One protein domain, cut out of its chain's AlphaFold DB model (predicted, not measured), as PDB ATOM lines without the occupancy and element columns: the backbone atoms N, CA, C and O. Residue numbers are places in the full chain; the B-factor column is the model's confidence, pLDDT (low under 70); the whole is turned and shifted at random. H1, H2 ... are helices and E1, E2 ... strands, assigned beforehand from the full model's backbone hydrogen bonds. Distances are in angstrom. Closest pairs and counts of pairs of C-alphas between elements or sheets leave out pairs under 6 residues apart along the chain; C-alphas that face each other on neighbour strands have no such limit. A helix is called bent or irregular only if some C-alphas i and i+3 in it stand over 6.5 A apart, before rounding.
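What this domain is: This is residues 41 to 200 of the 262 residues of the protein "Hypothetical protein" of Polarella glacialis (UniProt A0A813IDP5). What shape do these atoms make? They form a closed barrel of eight strands, E1 to E8, with three short helices outside its wall: H1 and H2 pack over the part made by E5, E6 and E7, and H3 sits beside Arg 69 of E2. How is it made up? The printed part has 160 residues with eight named strands and three named helices, in the order E1 to E7, H1, H2, E8, H3, of the class mixed, helices and strands. Round the ring the strands run E1 to E8 and back to E1, each pair of neighbours antiparallel. Is it compact? Yes, it is compact and rounded, with a radius of gyration of the C-alphas of 15.0 A and spans of 41 by 36 by 34 A.

Where its parts are: Where are the strands? E1 is residues 44 to 52, from C-alpha 44 at (-35.786, -55.306, -46.928), E2 64 to 69, E3 72 to 78 and E4 85 to 92. E5 is residues 106 to 117, 31.3 A long, E6 124 to 133, 27.1 A, E7 140 to 150, 27.6 A, and E8 184 to 193, 23.8 A, ending at C-alpha 193 at (-35.212, -57.931, -50.309). Where are the helices? H1 is residues 158 to 165, irregular with C-alphas 161 and 164 7.4 A apart, H2 is 173 to 180, and H3 is 196 to 199.

How they stand to each other: How does the ring run and close? E1 to E7 make a meander, each strand the antiparallel neighbour of the one before; in the hairpin E5 and E6, N 110 and O 129 are 2.9 A apart, within hydrogen-bond range. E8 has E7 on one side, with N 142 and O 186 at 2.9 A, and E1 on the other side, with N 49 and O 187 at 2.9 A. Where are the helices? H1 is on the barrel, across the strands at 82 degrees to E6 on the local plane, and the C-alphas of Cys 126 and Cys 162, its closest to E6, are 5.7 A apart. H2 runs along E6 at 11 degrees on the local plane, with the C-alphas of Tyr 130 and Asn 173 closest at 5.8 A. H3 is over none of the strands, its closest C-alpha to E2 being Ala 199 to Arg 69, 4.5 A. Are the helix backbones whole? In H2 every O i to N i+4 pair is within hydrogen-bond range, in H1 2 of 4, and H3 is too short for such a pair.

The domain as a whole: How large is it? The two C-alphas farthest apart, those of Ser 83 and Asp 101, are 41.5 A apart. Which links are long? Those from E1 to E2 and from E4 to E5 are long, and the printed part has no cut. Where is confidence low? Residues 54 to 58 are under 70, and the mean pLDDT of the printed part is 93.8.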
ATOM      1  N   ALA A  41     -40.388 -61.883 -45.135       94.12
ATOM      2  CA  ALA A  41     -41.220 -60.987 -45.945       94.12
ATOM      3  C   ALA A  41     -40.991 -59.487 -45.666       94.12
ATOM      4  O   ALA A  41     -41.320 -58.646 -46.499       94.12
ATOM      5  N   MET A  42     -40.426 -59.152 -44.505       95.00
ATOM      6  CA  MET A  42     -40.096 -57.790 -44.097       95.00
ATOM      7  C   MET A  42     -38.602 -57.485 -44.169       95.00
ATOM      8  O   MET A  42     -38.230 -56.340 -43.958       95.00
ATOM      9  N   ARG A  43     -37.729 -58.461 -44.454       95.56
ATOM     10  CA  ARG A  43     -36.279 -58.227 -44.536       95.56
ATOM     11  C   ARG A  43     -35.948 -57.497 -45.830       95.56
ATOM     12  O   ARG A  43     -35.742 -58.120 -46.872       95.56
ATOM     13  N   LEU A  44     -35.926 -56.174 -45.768       95.44
ATOM     14  CA  LEU A  44     -35.786 -55.306 -46.928       95.44
ATOM     15  C   LEU A  44     -34.906 -54.095 -46.639       95.44
ATOM     16  O   LEU A  44     -34.815 -53.625 -45.507       95.44
ATOM     17  N   ARG A  45     -34.296 -53.563 -47.692       96.44
ATOM     18  CA  ARG A  45     -33.724 -52.221 -47.742       96.44
ATOM     19  C   ARG A  45     -34.614 -51.389 -48.645       96.44
ATOM     20  O   ARG A  45     -34.907 -51.818 -49.754       96.44
ATOM     21  N   GLY A  46     -35.037 -50.223 -48.196       96.06
ATOM     22  CA  GLY A  46     -35.873 -49.341 -48.999       96.06
ATOM     23  C   GLY A  46     -35.726 -47.901 -48.554       96.06
ATOM     24  O   GLY A  46     -34.806 -47.559 -47.807       96.06
ATOM     25  N   ASN A  47     -36.655 -47.063 -48.996       97.25
ATOM     26  CA  ASN A  47     -36.723 -45.692 -48.528       97.25
ATOM     27  C   ASN A  47     -38.126 -45.365 -48.033       97.25
ATOM     28  O   ASN A  47     -39.103 -45.655 -48.721       97.25
ATOM     29  N   ALA A  48     -38.227 -44.716 -46.876       95.81
ATOM     30  CA  ALA A  48     -39.451 -44.032 -46.499       95.81
ATOM     31  C   ALA A  48     -39.659 -42.897 -47.496       95.81
ATOM     32  O   ALA A  48     -38.805 -42.021 -47.626       95.81
ATOM     33  N   ALA A  49     -40.759 -42.938 -48.237       94.25
ATOM     34  CA  ALA A  49     -41.116 -41.926 -49.226       94.25
ATOM     35  C   ALA A  49     -42.173 -40.955 -48.696       94.25
ATOM     36  O   ALA A  49     -42.349 -39.862 -49.234       94.25
ATOM     37  N   TRP A  50     -42.886 -41.363 -47.648       91.31
ATOM     38  CA  TRP A  50     -43.941 -40.581 -47.036       91.31
ATOM     39  C   TRP A  50     -44.149 -41.016 -45.588       91.31
ATOM     40  O   TRP A  50     -44.046 -42.203 -45.280       91.31
ATOM     41  N   CYS A  51     -44.483 -40.051 -44.736       86.38
ATOM     42  CA  CYS A  51     -44.970 -40.286 -43.385       86.38
ATOM     43  C   CYS A  51     -46.104 -39.300 -43.081       86.38
ATOM     44  O   CYS A  51     -45.954 -38.103 -43.366       86.38
ATOM     45  N   ASN A  52     -47.213 -39.762 -42.498       84.88
ATOM     46  CA  ASN A  52     -48.092 -38.882 -41.731       84.88
ATOM     47  C   ASN A  52     -47.723 -38.978 -40.253       84.88
ATOM     48  O   ASN A  52     -47.941 -39.991 -39.600       84.88
ATOM     49  N   ASP A  53     -47.225 -37.871 -39.728       77.88
ATOM     50  CA  ASP A  53     -47.197 -37.632 -38.297       77.88
ATOM     51  C   ASP A  53     -48.372 -36.684 -37.994       77.88
ATOM     52  O   ASP A  53     -48.402 -35.575 -38.551       77.88
ATOM     53  N   PRO A  54     -49.392 -37.123 -37.231       68.94
ATOM     54  CA  PRO A  54     -50.547 -36.292 -36.910       68.94
ATOM     55  C   PRO A  54     -50.179 -35.060 -36.072       68.94
ATOM     56  O   PRO A  54     -50.885 -34.053 -36.158       68.94
ATOM     57  N   ASP A  55     -49.077 -35.114 -35.320       69.56
ATOM     58  CA  ASP A  55     -48.649 -34.052 -34.412       69.56
ATOM     59  C   ASP A  55     -47.599 -33.129 -35.047       69.56
ATOM     60  O   ASP A  55     -47.472 -31.965 -34.659       69.56
ATOM     61  N   GLU A  56     -46.879 -33.599 -36.070       63.78
ATOM     62  CA  GLU A  56     -45.796 -32.838 -36.696       63.78
ATOM     63  C   GLU A  56     -45.728 -33.018 -38.210       63.78
ATOM     64  O   GLU A  56     -44.875 -33.737 -38.733       63.78
ATOM     65  N   THR A  57     -46.587 -32.304 -38.946       59.19
ATOM     66  CA  THR A  57     -46.655 -32.354 -40.416       59.19
ATOM     67  C   THR A  57     -45.270 -32.238 -41.081       59.19
ATOM     68  O   THR A  57     -44.767 -31.151 -41.362       59.19
ATOM     69  N   MET A  58     -44.696 -33.409 -41.371       69.00
ATOM     70  CA  MET A  58     -43.428 -33.699 -42.036       69.00
ATOM     71  C   MET A  58     -42.145 -33.117 -41.408       69.00
ATOM     72  O   MET A  58     -41.504 -32.246 -42.004       69.00
ATOM     73  N   ARG A  59     -41.698 -33.695 -40.286       86.94
ATOM     74  CA  ARG A  59     -40.391 -33.431 -39.644       86.94
ATOM     75  C   ARG A  59     -39.165 -33.732 -40.529       86.94
ATOM     76  O   ARG A  59     -38.139 -33.061 -40.394       86.94
ATOM     77  N   TYR A  60     -39.256 -34.702 -41.443       92.38
ATOM     78  CA  TYR A  60     -38.099 -35.234 -42.182       92.38
ATOM     79  C   TYR A  60     -38.068 -34.877 -43.673       92.38
ATOM     80  O   TYR A  60     -39.091 -34.598 -44.305       92.38
ATOM     81  N   VAL A  61     -36.862 -34.889 -44.240       94.50
ATOM     82  CA  VAL A  61     -36.613 -34.839 -45.682       94.50
ATOM     83  C   VAL A  61     -36.836 -36.233 -46.257       94.50
ATOM     84  O   VAL A  61     -36.200 -37.191 -45.827       94.50
ATOM     85  N   PHE A  62     -37.721 -36.329 -47.248       93.94
ATOM     86  CA  PHE A  62     -38.001 -37.563 -47.977       93.94
ATOM     87  C   PHE A  62     -37.321 -37.567 -49.359       93.94
ATOM     88  O   PHE A  62     -37.189 -36.501 -49.970       93.94
ATOM     89  N   PRO A  63     -36.967 -38.748 -49.896       96.00
ATOM     90  CA  PRO A  63     -37.012 -40.041 -49.217       96.00
ATOM     91  C   PRO A  63     -35.811 -40.236 -48.270       96.00
ATOM     92  O   PRO A  63     -34.754 -39.643 -48.493       96.00
ATOM     93  N   TYR A  64     -35.951 -41.072 -47.237       96.12
ATOM     94  CA  TYR A  64     -34.836 -41.451 -46.356       96.12
ATOM     95  C   TYR A  64     -34.673 -42.970 -46.228       96.12
ATOM     96  O   TYR A  64     -35.671 -43.691 -46.278       96.12
ATOM     97  N   PRO A  65     -33.438 -43.482 -46.076       97.25
ATOM     98  CA  PRO A  65     -33.187 -44.916 -46.083       97.25
ATOM     99  C   PRO A  65     -33.678 -45.597 -44.803       97.25
ATOM    100  O   PRO A  65     -33.489 -45.097 -43.689       97.25
ATOM    101  N   VAL A  66     -34.237 -46.791 -44.987       97.19
ATOM    102  CA  VAL A  66     -34.604 -47.730 -43.925       97.19
ATOM    103  C   VAL A  66     -34.101 -49.125 -44.285       97.19
ATOM    104  O   VAL A  66     -34.074 -49.522 -45.455       97.19
ATOM    105  N   GLU A  67     -33.696 -49.888 -43.279       96.88
ATOM    106  CA  GLU A  67     -33.232 -51.254 -43.468       96.88
ATOM    107  C   GLU A  67     -33.752 -52.179 -42.371       96.88
ATOM    108  O   GLU A  67     -33.384 -52.049 -41.208       96.88
ATOM    109  N   PHE A  68     -34.561 -53.158 -42.764       95.88
ATOM    110  CA  PHE A  68     -35.091 -54.219 -41.919       95.88
ATOM    111  C   PHE A  68     -34.220 -55.476 -42.059       95.88
ATOM    112  O   PHE A  68     -34.198 -56.138 -43.097       95.88
ATOM    113  N   ARG A  69     -33.484 -55.820 -41.003       95.00
ATOM    114  CA  ARG A  69     -32.568 -56.970 -40.909       95.00
ATOM    115  C   ARG A  69     -33.135 -58.031 -39.971       95.00
ATOM    116  O   ARG A  69     -34.149 -57.816 -39.329       95.00
ATOM    117  N   ALA A  70     -32.468 -59.179 -39.836       93.44
ATOM    118  CA  ALA A  70     -32.984 -60.255 -38.987       93.44
ATOM    119  C   ALA A  70     -33.173 -59.808 -37.526       93.44
ATOM    120  O   ALA A  70     -34.179 -60.151 -36.927       93.44
ATOM    121  N   ALA A  71     -32.255 -59.012 -36.973       89.88
ATOM    122  CA  ALA A  71     -32.277 -58.614 -35.561       89.88
ATOM    123  C   ALA A  71     -33.126 -57.362 -35.242       89.88
ATOM    124  O   ALA A  71     -33.164 -56.943 -34.087       89.88
ATOM    125  N   GLY A  72     -33.753 -56.735 -36.239       94.25
ATOM    126  CA  GLY A  72     -34.432 -55.448 -36.083       94.25
ATOM    127  C   GLY A  72     -34.271 -54.571 -37.318       94.25
ATOM    128  O   GLY A  72     -33.893 -55.057 -38.382       94.25
ATOM    129  N   TYR A  73     -34.524 -53.277 -37.189       96.06
ATOM    130  CA  TYR A  73     -34.407 -52.329 -38.290       96.06
ATOM    131  C   TYR A  73     -33.669 -51.056 -37.881       96.06
ATOM    132  O   TYR A  73     -33.555 -50.735 -36.698       96.06
ATOM    133  N   VAL A  74     -33.128 -50.355 -38.872       96.94
ATOM    134  CA  VAL A  74     -32.430 -49.077 -38.706       96.94
ATOM    135  C   VAL A  74     -32.937 -48.066 -39.724       96.94
ATOM    136  O   VAL A  74     -33.350 -48.445 -40.820       96.94
ATOM    137  N   TRP A  75     -32.884 -46.783 -39.381       97.06
ATOM    138  CA  TRP A  75     -33.221 -45.693 -40.297       97.06
ATOM    139  C   TRP A  75     -32.283 -44.503 -40.111       97.06
ATOM    140  O   TRP A  75     -31.643 -44.347 -39.069       97.06
ATOM    141  N   SER A  76     -32.199 -43.666 -41.144       97.06
ATOM    142  CA  SER A  76     -31.443 -42.414 -41.121       97.06
ATOM    143  C   SER A  76     -32.290 -41.313 -41.743       97.06
ATOM    144  O   SER A  76     -32.327 -41.202 -42.961       97.06
ATOM    145  N   ALA A  77     -33.002 -40.536 -40.926       96.19
ATOM    146  CA  ALA A  77     -33.995 -39.554 -41.357       96.19
ATOM    147  C   ALA A  77     -33.496 -38.110 -41.134       96.19
ATOM    148  O   ALA A  77     -33.487 -37.610 -40.003       96.19
ATOM    149  N   PRO A  78     -33.068 -37.390 -42.189       95.75
ATOM    150  CA  PRO A  78     -32.637 -36.000 -42.065       95.75
ATOM    151  C   PRO A  78     -33.810 -35.091 -41.694       95.75
ATOM    152  O   PRO A  78     -34.866 -35.163 -42.321       95.75
ATOM    153  N   LYS A  79     -33.647 -34.201 -40.711       93.19
ATOM    154  CA  LYS A  79     -34.689 -33.224 -40.358       93.19
ATOM    155  C   LYS A  79     -34.778 -32.119 -41.410       93.19
ATOM    156  O   LYS A  79     -33.758 -31.659 -41.922       93.19
ATOM    157  N   LYS A  80     -35.993 -31.651 -41.717       92.06
ATOM    158  CA  LYS A  80     -36.216 -30.583 -42.714       92.06
ATOM    159  C   LYS A  80     -35.567 -29.254 -42.348       92.06
ATOM    160  O   LYS A  80     -35.189 -28.504 -43.241       92.06
ATOM    161  N   ASP A  81     -35.450 -28.967 -41.057       92.25
ATOM    162  CA  ASP A  81     -34.799 -27.756 -40.554       92.25
ATOM    163  C   ASP A  81     -33.262 -27.806 -40.661       92.25
ATOM    164  O   ASP A  81     -32.591 -26.824 -40.352       92.25
ATOM    165  N   GLY A  82     -32.696 -28.940 -41.097       91.56
ATOM    166  CA  GLY A  82     -31.257 -29.150 -41.228       91.56
ATOM    167  C   GLY A  82     -30.511 -29.256 -39.896       91.56
ATOM    168  O   GLY A  82     -29.282 -29.280 -39.899       91.56
ATOM    169  N   SER A  83     -31.216 -29.321 -38.761       93.44
ATOM    170  CA  SER A  83     -30.601 -29.317 -37.427       93.44
ATOM    171  C   SER A  83     -29.819 -30.594 -37.122       93.44
ATOM    172  O   SER A  83     -28.804 -30.549 -36.424       93.44
ATOM    173  N   ALA A  84     -30.288 -31.736 -37.629       93.81
ATOM    174  CA  ALA A  84     -29.685 -33.043 -37.413       93.81
ATOM    175  C   ALA A  84     -30.179 -34.077 -38.434       93.81
ATOM    176  O   ALA A  84     -31.181 -33.880 -39.123       93.81
ATOM    177  N   THR A  85     -29.492 -35.218 -38.476       95.12
ATOM    178  CA  THR A  85     -30.035 -36.466 -39.024       95.12
ATOM    179  C   THR A  85     -30.380 -37.379 -37.867       95.12
ATOM    180  O   THR A  85     -29.539 -37.615 -37.001       95.12
ATOM    181  N   GLU A  86     -31.621 -37.845 -37.834       94.69
ATOM    182  CA  GLU A  86     -32.055 -38.840 -36.873       94.69
ATOM    183  C   GLU A  86     -31.547 -40.214 -37.301       94.69
ATOM    184  O   GLU A  86     -31.889 -40.694 -38.376       94.69
ATOM    185  N   LEU A  87     -30.726 -40.835 -36.463       96.75
ATOM    186  CA  LEU A  87     -30.255 -42.201 -36.636       96.75
ATOM    187  C   LEU A  87     -30.979 -43.076 -35.629       96.75
ATOM    188  O   LEU A  87     -30.813 -42.893 -34.420       96.75
ATOM    189  N   GLY A  88     -31.781 -44.007 -36.122       96.00
ATOM    190  CA  GLY A  88     -32.630 -44.822 -35.276       96.00
ATOM    191  C   GLY A  88     -32.414 -46.310 -35.429       96.00
ATOM    192  O   GLY A  88     -31.931 -46.799 -36.452       96.00
ATOM    193  N   VAL A  89     -32.777 -47.021 -34.367       97.00
ATOM    194  CA  VAL A  89     -32.769 -48.478 -34.295       97.00
ATOM    195  C   VAL A  89     -34.056 -48.963 -33.633       97.00
ATOM    196  O   VAL A  89     -34.510 -48.385 -32.642       97.00
ATOM    197  N   GLY A  90     -34.628 -50.035 -34.170       97.25
ATOM    198  CA  GLY A  90     -35.841 -50.677 -33.672       97.25
ATOM    199  C   GLY A  90     -35.686 -52.193 -33.611       97.25
ATOM    200  O   GLY A  90     -35.001 -52.792 -34.439       97.25
ATOM    201  N   VAL A  91     -36.307 -52.828 -32.617       97.06
ATOM    202  CA  VAL A  91     -36.320 -54.287 -32.446       97.06
ATOM    203  C   VAL A  91     -37.729 -54.789 -32.164       97.06
ATOM    204  O   VAL A  91     -38.496 -54.158 -31.436       97.06
ATOM    205  N   LEU A  92     -38.050 -55.964 -32.697       97.00
ATOM    206  CA  LEU A  92     -39.315 -56.641 -32.432       97.00
ATOM    207  C   LEU A  92     -39.229 -57.345 -31.078       97.00
ATOM    208  O   LEU A  92     -38.277 -58.081 -30.818       97.00
ATOM    209  N   LEU A  93     -40.222 -57.141 -30.220       96.12
ATOM    210  CA  LEU A  93     -40.296 -57.748 -28.890       96.12
ATOM    211  C   LEU A  93     -41.345 -58.857 -28.789       96.12
ATOM    212  O   LEU A  93     -41.276 -59.688 -27.881       96.12
ATOM    213  N   THR A  94     -42.296 -58.900 -29.720       95.56
ATOM    214  CA  THR A  94     -43.226 -60.023 -29.888       95.56
ATOM    215  C   THR A  94     -43.094 -60.611 -31.278       95.56
ATOM    216  O   THR A  94     -42.616 -59.965 -32.213       95.56
ATOM    217  N   LYS A  95     -43.465 -61.886 -31.406       94.94
ATOM    218  CA  LYS A  95     -43.382 -62.581 -32.684       94.94
ATOM    219  C   LYS A  95     -44.331 -61.902 -33.668       94.94
ATOM    220  O   LYS A  95     -45.510 -61.747 -33.371       94.94
ATOM    221  N   ALA A  96     -43.805 -61.537 -34.829       94.00
ATOM    222  CA  ALA A  96     -44.590 -61.030 -35.939       94.00
ATOM    223  C   ALA A  96     -45.383 -62.181 -36.584       94.00
ATOM    224  O   ALA A  96     -44.806 -63.159 -37.073       94.00
ATOM    225  N   GLU A  97     -46.710 -62.093 -36.533       91.44
ATOM    226  CA  GLU A  97     -47.613 -63.072 -37.138       91.44
ATOM    227  C   GLU A  97     -48.010 -62.633 -38.547       91.44
ATOM    228  O   GLU A  97     -48.866 -61.769 -38.732       91.44
ATOM    229  N   LEU A  98     -47.391 -63.259 -39.550       94.94
ATOM    230  CA  LEU A  98     -47.705 -62.994 -40.947       94.94
ATOM    231  C   LEU A  98     -49.078 -63.581 -41.313       94.94
ATOM    232  O   LEU A  98     -49.286 -64.795 -41.260       94.94
ATOM    233  N   LYS A  99     -50.000 -62.718 -41.729       95.38
ATOM    234  CA  LYS A  99     -51.288 -63.056 -42.337       95.38
ATOM    235  C   LYS A  99     -51.173 -62.871 -43.847       95.38
ATOM    236  O   LYS A  99     -50.828 -61.787 -44.303       95.38
ATOM    237  N   GLY A 100     -51.486 -63.910 -44.617       92.69
ATOM    238  CA  GLY A 100     -51.361 -63.904 -46.079       92.69
ATOM    239  C   GLY A 100     -50.151 -64.696 -46.572       92.69
ATOM    240  O   GLY A 100     -49.659 -65.584 -45.877       92.69
ATOM    241  N   ASP A 101     -49.699 -64.399 -47.788       90.56
ATOM    242  CA  ASP A 101     -48.547 -65.051 -48.417       90.56
ATOM    243  C   ASP A 101     -47.460 -64.008 -48.698       90.56
ATOM    244  O   ASP A 101     -47.711 -62.975 -49.316       90.56
ATOM    245  N   ALA A 102     -46.237 -64.298 -48.249       86.31
ATOM    246  CA  ALA A 102     -45.068 -63.436 -48.397       86.31
ATOM    247  C   ALA A 102     -44.782 -63.049 -49.859       86.31
ATOM    248  O   ALA A 102     -44.253 -61.965 -50.119       86.31
ATOM    249  N   ALA A 103     -45.134 -63.916 -50.815       87.69
ATOM    250  CA  ALA A 103     -44.974 -63.645 -52.241       87.69
ATOM    251  C   ALA A 103     -46.088 -62.757 -52.824       87.69
ATOM    252  O   ALA A 103     -45.927 -62.244 -53.932       87.69
ATOM    253  N   SER A 104     -47.201 -62.575 -52.107       90.75
ATOM    254  CA  SER A 104     -48.367 -61.811 -52.550       90.75
ATOM    255  C   SER A 104     -48.720 -60.686 -51.571       90.75
ATOM    256  O   SER A 104     -47.873 -59.840 -51.282       90.75
ATOM    257  N   ALA A 105     -49.977 -60.624 -51.134       95.56
ATOM    258  CA  ALA A 105     -50.433 -59.677 -50.137       95.56
ATOM    259  C   ALA A 105     -50.210 -60.259 -48.741       95.56
ATOM    260  O   ALA A 105     -50.565 -61.415 -48.477       95.56
ATOM    261  N   TRP A 106     -49.662 -59.447 -47.845       96.19
ATOM    262  CA  TRP A 106     -49.448 -59.837 -46.462       96.19
ATOM    263  C   TRP A 106     -49.627 -58.666 -45.500       96.19
ATOM    264  O   TRP A 106     -49.462 -57.502 -45.866       96.19
ATOM    265  N   GLU A 107     -49.943 -58.998 -44.254       97.31
ATOM    266  CA  GLU A 107     -49.969 -58.099 -43.102       97.31
ATOM    267  C   GLU A 107     -49.300 -58.807 -41.921       97.31
ATOM    268  O   GLU A 107     -49.373 -60.028 -41.799       97.31
ATOM    269  N   THR A 108     -48.654 -58.065 -41.036       97.31
ATOM    270  CA  THR A 108     -48.190 -58.572 -39.747       97.31
ATOM    271  C   THR A 108     -48.281 -57.485 -38.691       97.31
ATOM    272  O   THR A 108     -48.095 -56.313 -38.999       97.31
ATOM    273  N   GLY A 109     -48.524 -57.888 -37.444       97.12
ATOM    274  CA  GLY A 109     -48.489 -57.014 -36.272       97.12
ATOM    275  C   GLY A 109     -47.462 -57.493 -35.250       97.12
ATOM    276  O   GLY A 109     -47.235 -58.701 -35.126       97.12
ATOM    277  N   TYR A 110     -46.825 -56.567 -34.538       96.94
ATOM    278  CA  TYR A 110     -45.870 -56.872 -33.471       96.94
ATOM    279  C   TYR A 110     -45.674 -55.679 -32.520       96.94
ATOM    280  O   TYR A 110     -45.864 -54.524 -32.889       96.94
ATOM    281  N   LEU A 111     -45.257 -55.957 -31.283       97.31
ATOM    282  CA  LEU A 111     -44.718 -54.947 -30.379       97.31
ATOM    283  C   LEU A 111     -43.274 -54.660 -30.777       97.31
ATOM    284  O   LEU A 111     -42.456 -55.580 -30.885       97.31
ATOM    285  N   VAL A 112     -42.953 -53.383 -30.909       97.62
ATOM    286  CA  VAL A 112     -41.614 -52.885 -31.182       97.62
ATOM    287  C   VAL A 112     -41.098 -52.056 -30.009       97.62
ATOM    288  O   VAL A 112     -41.863 -51.439 -29.263       97.62
ATOM    289  N   ALA A 113     -39.778 -52.016 -29.876       97.88
ATOM    290  CA  ALA A 113     -39.083 -51.008 -29.098       97.88
ATOM    291  C   ALA A 113     -38.045 -50.313 -29.970       97.88
ATOM    292  O   ALA A 113     -37.258 -50.978 -30.646       97.88
ATOM    293  N   LYS A 114     -38.032 -48.984 -29.940       97.94
ATOM    294  CA  LYS A 114     -37.167 -48.168 -30.788       97.94
ATOM    295  C   LYS A 114     -36.543 -47.004 -30.021       97.94
ATOM    296  O   LYS A 114     -37.060 -46.559 -28.995       97.94
ATOM    297  N   ARG A 115     -35.395 -46.531 -30.494       97.12
ATOM    298  CA  ARG A 115     -34.695 -45.338 -29.990       97.12
ATOM    299  C   ARG A 115     -33.947 -44.675 -31.135       97.12
ATOM    300  O   ARG A 115     -33.606 -45.344 -32.110       97.12
ATOM    301  N   PHE A 116     -33.642 -43.396 -30.989       96.19
ATOM    302  CA  PHE A 116     -32.898 -42.659 -32.000       96.19
ATOM    303  C   PHE A 116     -31.986 -41.599 -31.391       96.19
ATOM    304  O   PHE A 116     -32.113 -41.231 -30.224       96.19
ATOM    305  N   THR A 117     -31.047 -41.113 -32.197       94.62
ATOM    306  CA  THR A 117     -30.170 -39.989 -31.871       94.62
ATOM    307  C   THR A 117     -30.208 -38.945 -32.992       94.62
ATOM    308  O   THR A 117     -30.194 -39.327 -34.158       94.62
ATOM    309  N   PRO A 118     -30.248 -37.635 -32.688       94.12
ATOM    310  CA  PRO A 118     -30.309 -37.069 -31.345       94.12
ATOM    311  C   PRO A 118     -31.714 -37.175 -30.738       94.12
ATOM    312  O   PRO A 118     -32.695 -36.749 -31.346       94.12
ATOM    313  N   ASP A 119     -31.786 -37.657 -29.497       93.25
ATOM    314  CA  ASP A 119     -32.970 -37.559 -28.645       93.25
ATOM    315  C   ASP A 119     -32.605 -36.817 -27.353       93.25
ATOM    316  O   ASP A 119     -31.824 -37.302 -26.531       93.25
ATOM    317  N   ALA A 120     -33.188 -35.630 -27.168       93.62
ATOM    318  CA  ALA A 120     -32.953 -34.786 -25.998       93.62
ATOM    319  C   ALA A 120     -33.417 -35.437 -24.683       93.62
ATOM    320  O   ALA A 120     -32.945 -35.060 -23.611       93.62
ATOM    321  N   LEU A 121     -34.343 -36.395 -24.757       96.75
ATOM    322  CA  LEU A 121     -34.906 -37.088 -23.603       96.75
ATOM    323  C   LEU A 121     -34.280 -38.467 -23.369       96.75
ATOM    324  O   LEU A 121     -34.618 -39.110 -22.372       96.75
ATOM    325  N   ASN A 122     -33.363 -38.906 -24.242       96.38
ATOM    326  CA  ASN A 122     -32.685 -40.199 -24.152       96.38
ATOM    327  C   ASN A 122     -33.678 -41.355 -23.908       96.38
ATOM    328  O   ASN A 122     -33.531 -42.146 -22.972       96.38
ATOM    329  N   SER A 123     -34.745 -41.379 -24.693       97.88
ATOM    330  CA  SER A 123     -35.941 -42.181 -24.494       97.88
ATOM    331  C   SER A 123     -35.893 -43.495 -25.259       97.88
ATOM    332  O   SER A 123     -35.140 -43.696 -26.211       97.88
ATOM    333  N   THR A 124     -36.750 -44.410 -24.833       98.00
ATOM    334  CA  THR A 124     -37.152 -45.579 -25.606       98.00
ATOM    335  C   THR A 124     -38.642 -45.484 -25.871       98.00
ATOM    336  O   THR A 124     -39.427 -45.236 -24.956       98.00
ATOM    337  N   PHE A 125     -39.016 -45.703 -27.121       97.69
ATOM    338  CA  PHE A 125     -40.390 -45.688 -27.587       97.69
ATOM    339  C   PHE A 125     -40.857 -47.134 -27.731       97.69
ATOM    340  O   PHE A 125     -40.165 -47.957 -28.333       97.69
ATOM    341  N   CYS A 126     -42.009 -47.444 -27.153       98.06
ATOM    342  CA  CYS A 126     -42.670 -48.736 -27.239       98.06
ATOM    343  C   CYS A 126     -43.938 -48.560 -28.069       98.06
ATOM    344  O   CYS A 126     -44.771 -47.712 -27.738       98.06
ATOM    345  N   ALA A 127     -44.102 -49.368 -29.108       97.88
ATOM    346  CA  ALA A 127     -45.161 -49.175 -30.089       97.88
ATOM    347  C   ALA A 127     -45.739 -50.499 -30.582       97.88
ATOM    348  O   ALA A 127     -45.055 -51.524 -30.599       97.88
ATOM    349  N   CYS A 128     -47.001 -50.472 -30.989       97.94
ATOM    350  CA  CYS A 128     -47.612 -51.555 -31.743       97.94
ATOM    351  C   CYS A 128     -47.500 -51.212 -33.222       97.94
ATOM    352  O   CYS A 128     -48.114 -50.255 -33.684       97.94
ATOM    353  N   GLU A 129     -46.692 -51.974 -33.949       98.06
ATOM    354  CA  GLU A 129     -46.457 -51.771 -35.372       98.06
ATOM    355  C   GLU A 129     -47.237 -52.796 -36.196       98.06
ATOM    356  O   GLU A 129     -47.261 -53.988 -35.875       98.06
ATOM    357  N   TYR A 130     -47.839 -52.327 -37.288       98.06
ATOM    358  CA  TYR A 130     -48.524 -53.149 -38.279       98.06
ATOM    359  C   TYR A 130     -47.961 -52.854 -39.660       98.06
ATOM    360  O   TYR A 130     -48.187 -51.783 -40.221       98.06
ATOM    361  N   ALA A 131     -47.230 -53.814 -40.213       97.88
ATOM    362  CA  ALA A 131     -46.664 -53.722 -41.548       97.88
ATOM    363  C   ALA A 131     -47.528 -54.501 -42.537       97.88
ATOM    364  O   ALA A 131     -47.970 -55.613 -42.248       97.88
ATOM    365  N   SER A 132     -47.735 -53.951 -43.726       97.50
ATOM    366  CA  SER A 132     -48.479 -54.622 -44.786       97.50
ATOM    367  C   SER A 132     -47.921 -54.323 -46.170       97.50
ATOM    368  O   SER A 132     -47.301 -53.287 -46.414       97.50
ATOM    369  N   ARG A 133     -48.178 -55.238 -47.102       96.88
ATOM    370  CA  ARG A 133     -47.957 -55.053 -48.534       96.88
ATOM    371  C   ARG A 133     -49.177 -55.573 -49.280       96.88
ATOM    372  O   ARG A 133     -49.553 -56.729 -49.126       96.88
ATOM    373  N   GLY A 134     -49.777 -54.727 -50.116       93.81
ATOM    374  CA  GLY A 134     -50.992 -55.086 -50.854       93.81
ATOM    375  C   GLY A 134     -50.753 -55.911 -52.123       93.81
ATOM    376  O   GLY A 134     -51.594 -56.723 -52.490       93.81
ATOM    377  N   LEU A 135     -49.628 -55.705 -52.817       91.88
ATOM    378  CA  LEU A 135     -49.299 -56.372 -54.083       91.88
ATOM    379  C   LEU A 135     -47.792 -56.665 -54.178       91.88
ATOM    380  O   LEU A 135     -46.997 -55.900 -53.620       91.88
ATOM    381  N   PRO A 136     -47.368 -57.704 -54.929       90.31
ATOM    382  CA  PRO A 136     -45.954 -57.957 -55.201       90.31
ATOM    383  C   PRO A 136     -45.268 -56.729 -55.810       90.31
ATOM    384  O   PRO A 136     -45.765 -56.151 -56.775       90.31
ATOM    385  N   GLY A 137     -44.132 -56.319 -55.239       88.50
ATOM    386  CA  GLY A 137     -43.397 -55.121 -55.668       88.50
ATOM    387  C   GLY A 137     -44.064 -53.787 -55.307       88.50
ATOM    388  O   GLY A 137     -43.504 -52.735 -55.599       88.50
ATOM    389  N   GLY A 138     -45.238 -53.813 -54.669       93.25
ATOM    390  CA  GLY A 138     -45.881 -52.626 -54.123       93.25
ATOM    391  C   GLY A 138     -45.159 -52.083 -52.884       93.25
ATOM    392  O   GLY A 138     -44.284 -52.756 -52.321       93.25
ATOM    393  N   PRO A 139     -45.538 -50.875 -52.436       96.38
ATOM    394  CA  PRO A 139     -44.976 -50.290 -51.231       96.38
ATOM    395  C   PRO A 139     -45.282 -51.152 -50.003       96.38
ATOM    396  O   PRO A 139     -46.285 -51.871 -49.958       96.38
ATOM    397  N   VAL A 140     -44.411 -51.053 -49.001       97.12
ATOM    398  CA  VAL A 140     -44.705 -51.542 -47.651       97.12
ATOM    399  C   VAL A 140     -45.260 -50.376 -46.853       97.12
ATOM    400  O   VAL A 140     -44.664 -49.303 -46.840       97.12
ATOM    401  N   VAL A 141     -46.408 -50.577 -46.221       97.69
ATOM    402  CA  VAL A 141     -47.059 -49.581 -45.373       97.69
ATOM    403  C   VAL A 141     -46.920 -50.035 -43.932       97.69
ATOM    404  O   VAL A 141     -47.326 -51.151 -43.609       97.69
ATOM    405  N   LEU A 142     -46.346 -49.184 -43.091       97.88
ATOM    406  CA  LEU A 142     -46.166 -49.416 -41.666       97.88
ATOM    407  C   LEU A 142     -47.038 -48.436 -40.892       97.88
ATOM    408  O   LEU A 142     -46.879 -47.233 -41.052       97.88
ATOM    409  N   SER A 143     -47.941 -48.943 -40.062       97.88
ATOM    410  CA  SER A 143     -48.705 -48.155 -39.097       97.88
ATOM    411  C   SER A 143     -48.122 -48.367 -37.705       97.88
ATOM    412  O   SER A 143     -48.070 -49.497 -37.226       97.88
ATOM    413  N   ASP A 144     -47.700 -47.286 -37.067       97.12
ATOM    414  CA  ASP A 144     -47.067 -47.256 -35.757       97.12
ATOM    415  C   ASP A 144     -47.978 -46.550 -34.744       97.12
ATOM    416  O   ASP A 144     -48.303 -45.363 -34.874       97.12
ATOM    417  N   TYR A 145     -48.413 -47.315 -33.746       96.94
ATOM    418  CA  TYR A 145     -49.221 -46.838 -32.635       96.94
ATOM    419  C   TYR A 145     -48.369 -46.780 -31.369       96.94
ATOM    420  O   TYR A 145     -48.112 -47.811 -30.732       96.94
ATOM    421  N   GLU A 146     -47.957 -45.577 -30.971       96.62
ATOM    422  CA  GLU A 146     -47.181 -45.388 -29.747       96.62
ATOM    423  C   GLU A 146     -47.997 -45.802 -28.512       96.62
ATOM    424  O   GLU A 146     -49.094 -45.307 -28.257       96.62
ATOM    425  N   VAL A 147     -47.439 -46.720 -27.723       97.06
ATOM    426  CA  VAL A 147     -48.022 -47.183 -26.456       97.06
ATOM    427  C   VAL A 147     -47.390 -46.453 -25.277       97.06
ATOM    428  O   VAL A 147     -48.065 -46.132 -24.301       97.06
ATOM    429  N   ALA A 148     -46.074 -46.237 -25.334       97.06
ATOM    430  CA  ALA A 148     -45.341 -45.559 -24.277       97.06
ATOM    431  C   ALA A 148     -44.046 -44.926 -24.791       97.06
ATOM    432  O   ALA A 148     -43.280 -45.559 -25.514       97.06
ATOM    433  N   THR A 149     -43.744 -43.737 -24.276       97.44
ATOM    434  CA  THR A 149     -42.411 -43.132 -24.331       97.44
ATOM    435  C   THR A 149     -41.791 -43.160 -22.938       97.44
ATOM    436  O   THR A 149     -42.236 -42.458 -22.024       97.44
ATOM    437  N   VAL A 150     -40.742 -43.963 -22.758       97.75
ATOM    438  CA  VAL A 150     -40.004 -44.059 -21.494       97.75
ATOM    439  C   VAL A 150     -38.775 -43.163 -21.582       97.75
ATOM    440  O   VAL A 150     -37.864 -43.411 -22.360       97.75
ATOM    441  N   LYS A 151     -38.755 -42.079 -20.806       98.00
ATOM    442  CA  LYS A 151     -37.659 -41.096 -20.830       98.00
ATOM    443  C   LYS A 151     -36.436 -41.606 -20.070       98.00
ATOM    444  O   LYS A 151     -36.575 -42.322 -19.080       98.00
ATOM    445  N   ASN A 152     -35.247 -41.159 -20.474       97.19
ATOM    446  CA  ASN A 152     -33.951 -41.528 -19.891       97.19
ATOM    447  C   ASN A 152     -33.649 -43.036 -19.895       97.19
ATOM    448  O   ASN A 152     -32.811 -43.484 -19.117       97.19
ATOM    449  N   SER A 153     -34.302 -43.828 -20.743       97.50
ATOM    450  CA  SER A 153     -34.172 -45.285 -20.761       97.50
ATOM    451  C   SER A 153     -33.355 -45.831 -21.924       97.50
ATOM    452  O   SER A 153     -33.163 -47.038 -21.977       97.50
ATOM    453  N   ALA A 154     -32.843 -45.007 -22.846       95.56
ATOM    454  CA  ALA A 154     -32.185 -45.538 -24.045       95.56
ATOM    455  C   ALA A 154     -30.916 -46.358 -23.749       95.56
ATOM    456  O   ALA A 154     -30.454 -47.090 -24.614       95.56
ATOM    457  N   HIS A 155     -30.363 -46.265 -22.535       94.62
ATOM    458  CA  HIS A 155     -29.237 -47.077 -22.064       94.62
ATOM    459  C   HIS A 155     -29.648 -48.453 -21.501       94.62
ATOM    460  O   HIS A 155     -28.781 -49.292 -21.256       94.62
ATOM    461  N   LEU A 156     -30.943 -48.681 -21.267       95.12
ATOM    462  CA  LEU A 156     -31.492 -49.925 -20.733       95.12
ATOM    463  C   LEU A 156     -31.840 -50.911 -21.864       95.12
ATOM    464  O   LEU A 156     -32.037 -50.500 -23.012       95.12
ATOM    465  N   PRO A 157     -31.946 -52.219 -21.571       95.94
ATOM    466  CA  PRO A 157     -32.387 -53.205 -22.552       95.94
ATOM    467  C   PRO A 157     -33.829 -52.954 -23.018       95.94
ATOM    468  O   PRO A 157     -34.739 -52.828 -22.201       95.94
ATOM    469  N   PHE A 158     -34.065 -52.982 -24.333       96.06
ATOM    470  CA  PHE A 158     -35.393 -52.765 -24.930       96.06
ATOM    471  C   PHE A 158     -36.508 -53.623 -24.318       96.06
ATOM    472  O   PHE A 158     -37.586 -53.116 -24.007       96.06
ATOM    473  N   ALA A 159     -36.237 -54.916 -24.120       95.31
ATOM    474  CA  ALA A 159     -37.204 -55.855 -23.562       95.31
ATOM    475  C   ALA A 159     -37.622 -55.491 -22.130       95.31
ATOM    476  O   ALA A 159     -38.788 -55.647 -21.789       95.31
ATOM    477  N   GLU A 160     -36.698 -54.979 -21.308       94.44
ATOM    478  CA  GLU A 160     -36.994 -54.547 -19.939       94.44
ATOM    479  C   GLU A 160     -37.871 -53.293 -19.937       94.44
ATOM    480  O   GLU A 160     -38.877 -53.240 -19.230       94.44
ATOM    481  N   VAL A 161     -37.527 -52.316 -20.780       96.06
ATOM    482  CA  VAL A 161     -38.231 -51.030 -20.853       96.06
ATOM    483  C   VAL A 161     -39.673 -51.198 -21.334       96.06
ATOM    484  O   VAL A 161     -40.585 -50.613 -20.753       96.06
ATOM    485  N   CYS A 162     -39.892 -52.023 -22.359       96.81
ATOM    486  CA  CYS A 162     -41.210 -52.205 -22.967       96.81
ATOM    487  C   CYS A 162     -41.980 -53.431 -22.446       96.81
ATOM    488  O   CYS A 162     -43.104 -53.664 -22.890       96.81
ATOM    489  N   ALA A 163     -41.445 -54.195 -21.481       94.75
ATOM    490  CA  ALA A 163     -42.161 -55.303 -20.830       94.75
ATOM    491  C   ALA A 163     -43.550 -54.917 -20.287       94.75
ATOM    492  O   ALA A 163     -44.493 -55.684 -20.505       94.75
ATOM    493  N   PRO A 164     -43.741 -53.742 -19.648       93.69
ATOM    494  CA  PRO A 164     -45.068 -53.308 -19.214       93.69
ATOM    495  C   PRO A 164     -46.056 -53.144 -20.376       93.69
ATOM    496  O   PRO A 164     -47.262 -53.260 -20.165       93.69
ATOM    497  N   SER A 165     -45.552 -52.915 -21.593       92.50
ATOM    498  CA  SER A 165     -46.358 -52.642 -22.779       92.50
ATOM    499  C   SER A 165     -46.779 -53.893 -23.566       92.50
ATOM    500  O   SER A 165     -47.580 -53.797 -24.493       92.50
ATOM    501  N   ALA A 166     -46.301 -55.081 -23.172       86.19
ATOM    502  CA  ALA A 166     -46.512 -56.358 -23.868       86.19
ATOM    503  C   ALA A 166     -47.973 -56.711 -24.179       86.19
ATOM    504  O   ALA A 166     -48.243 -57.476 -25.099       86.19
ATOM    505  N   ARG A 167     -48.915 -56.202 -23.382       85.88
ATOM    506  CA  ARG A 167     -50.328 -56.597 -23.431       85.88
ATOM    507  C   ARG A 167     -51.211 -55.643 -24.232       85.88
ATOM    508  O   ARG A 167     -52.397 -55.924 -24.356       85.88
ATOM    509  N   TYR A 168     -50.672 -54.529 -24.726       86.94
ATOM    510  CA  TYR A 168     -51.507 -53.484 -25.320       86.94
ATOM    511  C   TYR A 168     -51.763 -53.655 -26.811       86.94
ATOM    512  O   TYR A 168     -52.716 -53.053 -27.284       86.94
ATOM    513  N   CYS A 169     -50.976 -54.455 -27.538       94.81
ATOM    514  CA  CYS A 169     -51.105 -54.523 -28.993       94.81
ATOM    515  C   CYS A 169     -52.327 -55.328 -29.444       94.81
ATOM    516  O   CYS A 169     -52.402 -56.528 -29.155       94.81
ATOM    517  N   PRO A 170     -53.264 -54.706 -30.184       95.94
ATOM    518  CA  PRO A 170     -54.372 -55.426 -30.802       95.94
ATOM    519  C   PRO A 170     -53.910 -56.433 -31.866       95.94
ATOM    520  O   PRO A 170     -52.770 -56.419 -32.328       95.94
ATOM    521  N   SER A 171     -54.804 -57.326 -32.284       93.81
ATOM    522  CA  SER A 171     -54.472 -58.415 -33.215       93.81
ATOM    523  C   SER A 171     -54.244 -57.984 -34.666       93.81
ATOM    524  O   SER A 171     -53.722 -58.771 -35.460       93.81
ATOM    525  N   ASP A 172     -54.696 -56.794 -35.050       95.56
ATOM    526  CA  ASP A 172     -54.671 -56.278 -36.421       95.56
ATOM    527  C   ASP A 172     -54.742 -54.751 -36.441       95.56
ATOM    528  O   ASP A 172     -55.149 -54.115 -35.464       95.56
ATOM    529  N   ASN A 173     -54.349 -54.182 -37.583       97.06
ATOM    530  CA  ASN A 173     -54.250 -52.737 -37.764       97.06
ATOM    531  C   ASN A 173     -55.611 -52.035 -37.621       97.06
ATOM    532  O   ASN A 173     -55.699 -50.940 -37.076       97.06
ATOM    533  N   HIS A 174     -56.691 -52.676 -38.080       96.88
ATOM    534  CA  HIS A 174     -58.037 -52.110 -37.986       96.88
ATOM    535  C   HIS A 174     -58.478 -51.947 -36.529       96.88
ATOM    536  O   HIS A 174     -58.894 -50.865 -36.123       96.88
ATOM    537  N   THR A 175     -58.340 -53.000 -35.720       97.06
ATOM    538  CA  THR A 175     -58.670 -52.941 -34.292       97.06
ATOM    539  C   THR A 175     -57.763 -51.949 -33.564       97.06
ATOM    540  O   THR A 175     -58.235 -51.225 -32.691       97.06
ATOM    541  N   ALA A 176     -56.478 -51.869 -33.931       97.19
ATOM    542  CA  ALA A 176     -55.564 -50.861 -33.398       97.19
ATOM    543  C   ALA A 176     -56.040 -49.436 -33.685       97.19
ATOM    544  O   ALA A 176     -56.125 -48.636 -32.757       97.19
ATOM    545  N   PHE A 177     -56.464 -49.148 -34.915       96.75
ATOM    546  CA  PHE A 177     -57.049 -47.859 -35.267       96.75
ATOM    547  C   PHE A 177     -58.284 -47.523 -34.418       96.75
ATOM    548  O   PHE A 177     -58.400 -46.419 -33.888       96.75
ATOM    549  N   GLU A 178     -59.195 -48.482 -34.241       97.56
ATOM    550  CA  GLU A 178     -60.424 -48.273 -33.469       97.56
ATOM    551  C   GLU A 178     -60.163 -47.963 -31.988       97.56
ATOM    552  O   GLU A 178     -60.887 -47.157 -31.401       97.56
ATOM    553  N   VAL A 179     -59.152 -48.591 -31.375       97.06
ATOM    554  CA  VAL A 179     -58.911 -48.480 -29.923       97.06
ATOM    555  C   VAL A 179     -57.800 -47.502 -29.544       97.06
ATOM    556  O   VAL A 179     -57.836 -46.955 -28.444       97.06
ATOM    557  N   MET A 180     -56.821 -47.277 -30.424       96.06
ATOM    558  CA  MET A 180     -55.645 -46.429 -30.175       96.06
ATOM    559  C   MET A 180     -55.704 -45.096 -30.932       96.06
ATOM    560  O   MET A 180     -54.986 -44.167 -30.571       96.06
ATOM    561  N   GLY A 181     -56.576 -44.962 -31.937       95.12
ATOM    562  CA  GLY A 181     -56.721 -43.747 -32.738       95.12
ATOM    563  C   GLY A 181     -55.889 -43.771 -34.020       95.12
ATOM    564  O   GLY A 181     -55.673 -44.819 -34.610       95.12
ATOM    565  N   ALA A 182     -55.463 -42.606 -34.507       94.69
ATOM    566  CA  ALA A 182     -54.673 -42.531 -35.734       94.69
ATOM    567  C   ALA A 182     -53.207 -42.911 -35.472       94.69
ATOM    568  O   ALA A 182     -52.580 -42.358 -34.573       94.69
ATOM    569  N   ALA A 183     -52.663 -43.815 -36.287       95.69
ATOM    570  CA  ALA A 183     -51.243 -44.157 -36.268       95.69
ATOM    571  C   ALA A 183     -50.386 -43.088 -36.955       95.69
ATOM    572  O   ALA A 183     -50.840 -42.430 -37.903       95.69
ATOM    573  N   MET A 184     -49.104 -43.048 -36.590       94.62
ATOM    574  CA  MET A 184     -48.079 -42.590 -37.522       94.62
ATOM    575  C   MET A 184     -47.969 -43.641 -38.633       94.62
ATOM    576  O   MET A 184     -47.783 -44.818 -38.341       94.62
ATOM    577  N   THR A 185     -48.134 -43.270 -39.902       95.62
ATOM    578  CA  THR A 185     -48.004 -44.220 -41.020       95.62
ATOM    579  C   THR A 185     -46.834 -43.843 -41.901       95.62
ATOM    580  O   THR A 185     -46.779 -42.735 -42.423       95.62
ATOM    581  N   GLU A 186     -45.938 -44.793 -42.130       95.56
ATOM    582  CA  GLU A 186     -44.830 -44.683 -43.067       95.56
ATOM    583  C   GLU A 186     -45.089 -45.542 -44.304       95.56
ATOM    584  O   GLU A 186     -45.599 -46.663 -44.228       95.56
ATOM    585  N   VAL A 187     -44.725 -45.014 -45.469       97.12
ATOM    586  CA  VAL A 187     -44.792 -45.737 -46.740       97.12
ATOM    587  C   VAL A 187     -43.380 -45.902 -47.273       97.12
ATOM    588  O   VAL A 187     -42.714 -44.923 -47.620       97.12
ATOM    589  N   PHE A 188     -42.943 -47.153 -47.373       97.25
ATOM    590  CA  PHE A 188     -41.645 -47.525 -47.910       97.25
ATOM    591  C   PHE A 188     -41.757 -47.905 -49.389       97.25
ATOM    592  O   PHE A 188     -42.552 -48.773 -49.766       97.25
ATOM    593  N   THR A 189     -40.941 -47.269 -50.229       96.69
ATOM    594  CA  THR A 189     -40.813 -47.546 -51.667       96.69
ATOM    595  C   THR A 189     -39.416 -48.062 -51.996       96.69
ATOM    596  O   THR A 189     -38.552 -48.150 -51.119       96.69
ATOM    597  N   ASP A 190     -39.212 -48.453 -53.258       94.25
ATOM    598  CA  ASP A 190     -37.915 -48.900 -53.788       94.25
ATOM    599  C   ASP A 190     -37.275 -49.999 -52.926       94.25
ATOM    600  O   ASP A 190     -36.079 -50.002 -52.652       94.25
ATOM    601  N   CYS A 191     -38.123 -50.905 -52.430       93.44
ATOM    602  CA  CYS A 191     -37.730 -51.933 -51.482       93.44
ATOM    603  C   CYS A 191     -37.080 -53.122 -52.196       93.44
ATOM    604  O   CYS A 191     -37.722 -53.801 -53.002       93.44
ATOM    605  N   GLU A 192     -35.849 -53.435 -51.816       94.56
ATOM    606  CA  GLU A 192     -35.104 -54.620 -52.226       94.56
ATOM    607  C   GLU A 192     -35.031 -55.616 -51.067       94.56
ATOM    608  O   GLU A 192     -34.707 -55.249 -49.937       94.56
ATOM    609  N   TYR A 193     -35.325 -56.891 -51.331       93.44
ATOM    610  CA  TYR A 193     -35.212 -57.931 -50.309       93.44
ATOM    611  C   TYR A 193     -33.752 -58.214 -49.962       93.44
ATOM    612  O   TYR A 193     -32.902 -58.381 -50.837       93.44
ATOM    613  N   ILE A 194     -33.486 -58.336 -48.667       92.88
ATOM    614  CA  ILE A 194     -32.163 -58.637 -48.138       92.88
ATOM    615  C   ILE A 194     -32.034 -60.149 -47.983       92.88
ATOM    616  O   ILE A 194     -32.840 -60.798 -47.315       92.88
ATOM    617  N   SER A 195     -30.984 -60.720 -48.573       92.25
ATOM    618  CA  SER A 195     -30.697 -62.152 -48.433       92.25
ATOM    619  C   SER A 195     -30.484 -62.548 -46.966       92.25
ATOM    620  O   SER A 195     -29.986 -61.755 -46.170       92.25
ATOM    621  N   ALA A 196     -30.762 -63.802 -46.601       89.81
ATOM    622  CA  ALA A 196     -30.549 -64.284 -45.230       89.81
ATOM    623  C   ALA A 196     -29.112 -64.042 -44.716       89.81
ATOM    624  O   ALA A 196     -28.928 -63.648 -43.567       89.81
ATOM    625  N   ALA A 197     -28.104 -64.213 -45.581       90.50
ATOM    626  CA  ALA A 197     -26.695 -63.986 -45.248       90.50
ATOM    627  C   ALA A 197     -26.358 -62.508 -44.983       90.50
ATOM    628  O   ALA A 197     -25.430 -62.189 -44.241       90.50
ATOM    629  N   GLU A 198     -27.083 -61.589 -45.613       89.31
ATOM    630  CA  GLU A 198     -26.931 -60.160 -45.369       89.31
ATOM    631  C   GLU A 198     -27.762 -59.706 -44.165       89.31
ATOM    632  O   GLU A 198     -27.283 -58.905 -43.363       89.31
ATOM    633  N   ALA A 199     -28.953 -60.280 -43.985       87.12
ATOM    634  CA  ALA A 199     -29.839 -60.011 -42.862       87.12
ATOM    635  C   ALA A 199     -29.256 -60.480 -41.521       87.12
ATOM    636  O   ALA A 199     -29.569 -59.882 -40.494       87.12
ATOM    637  N   SER A 200     -28.405 -61.514 -41.522       85.06
ATOM    638  CA  SER A 200     -27.711 -62.014 -40.328       85.06
ATOM    639  C   SER A 200     -26.533 -61.144 -39.888       85.06
ATOM    640  O   SER A 200     -25.978 -61.362 -38.811       85.06
TER     641      SER A 200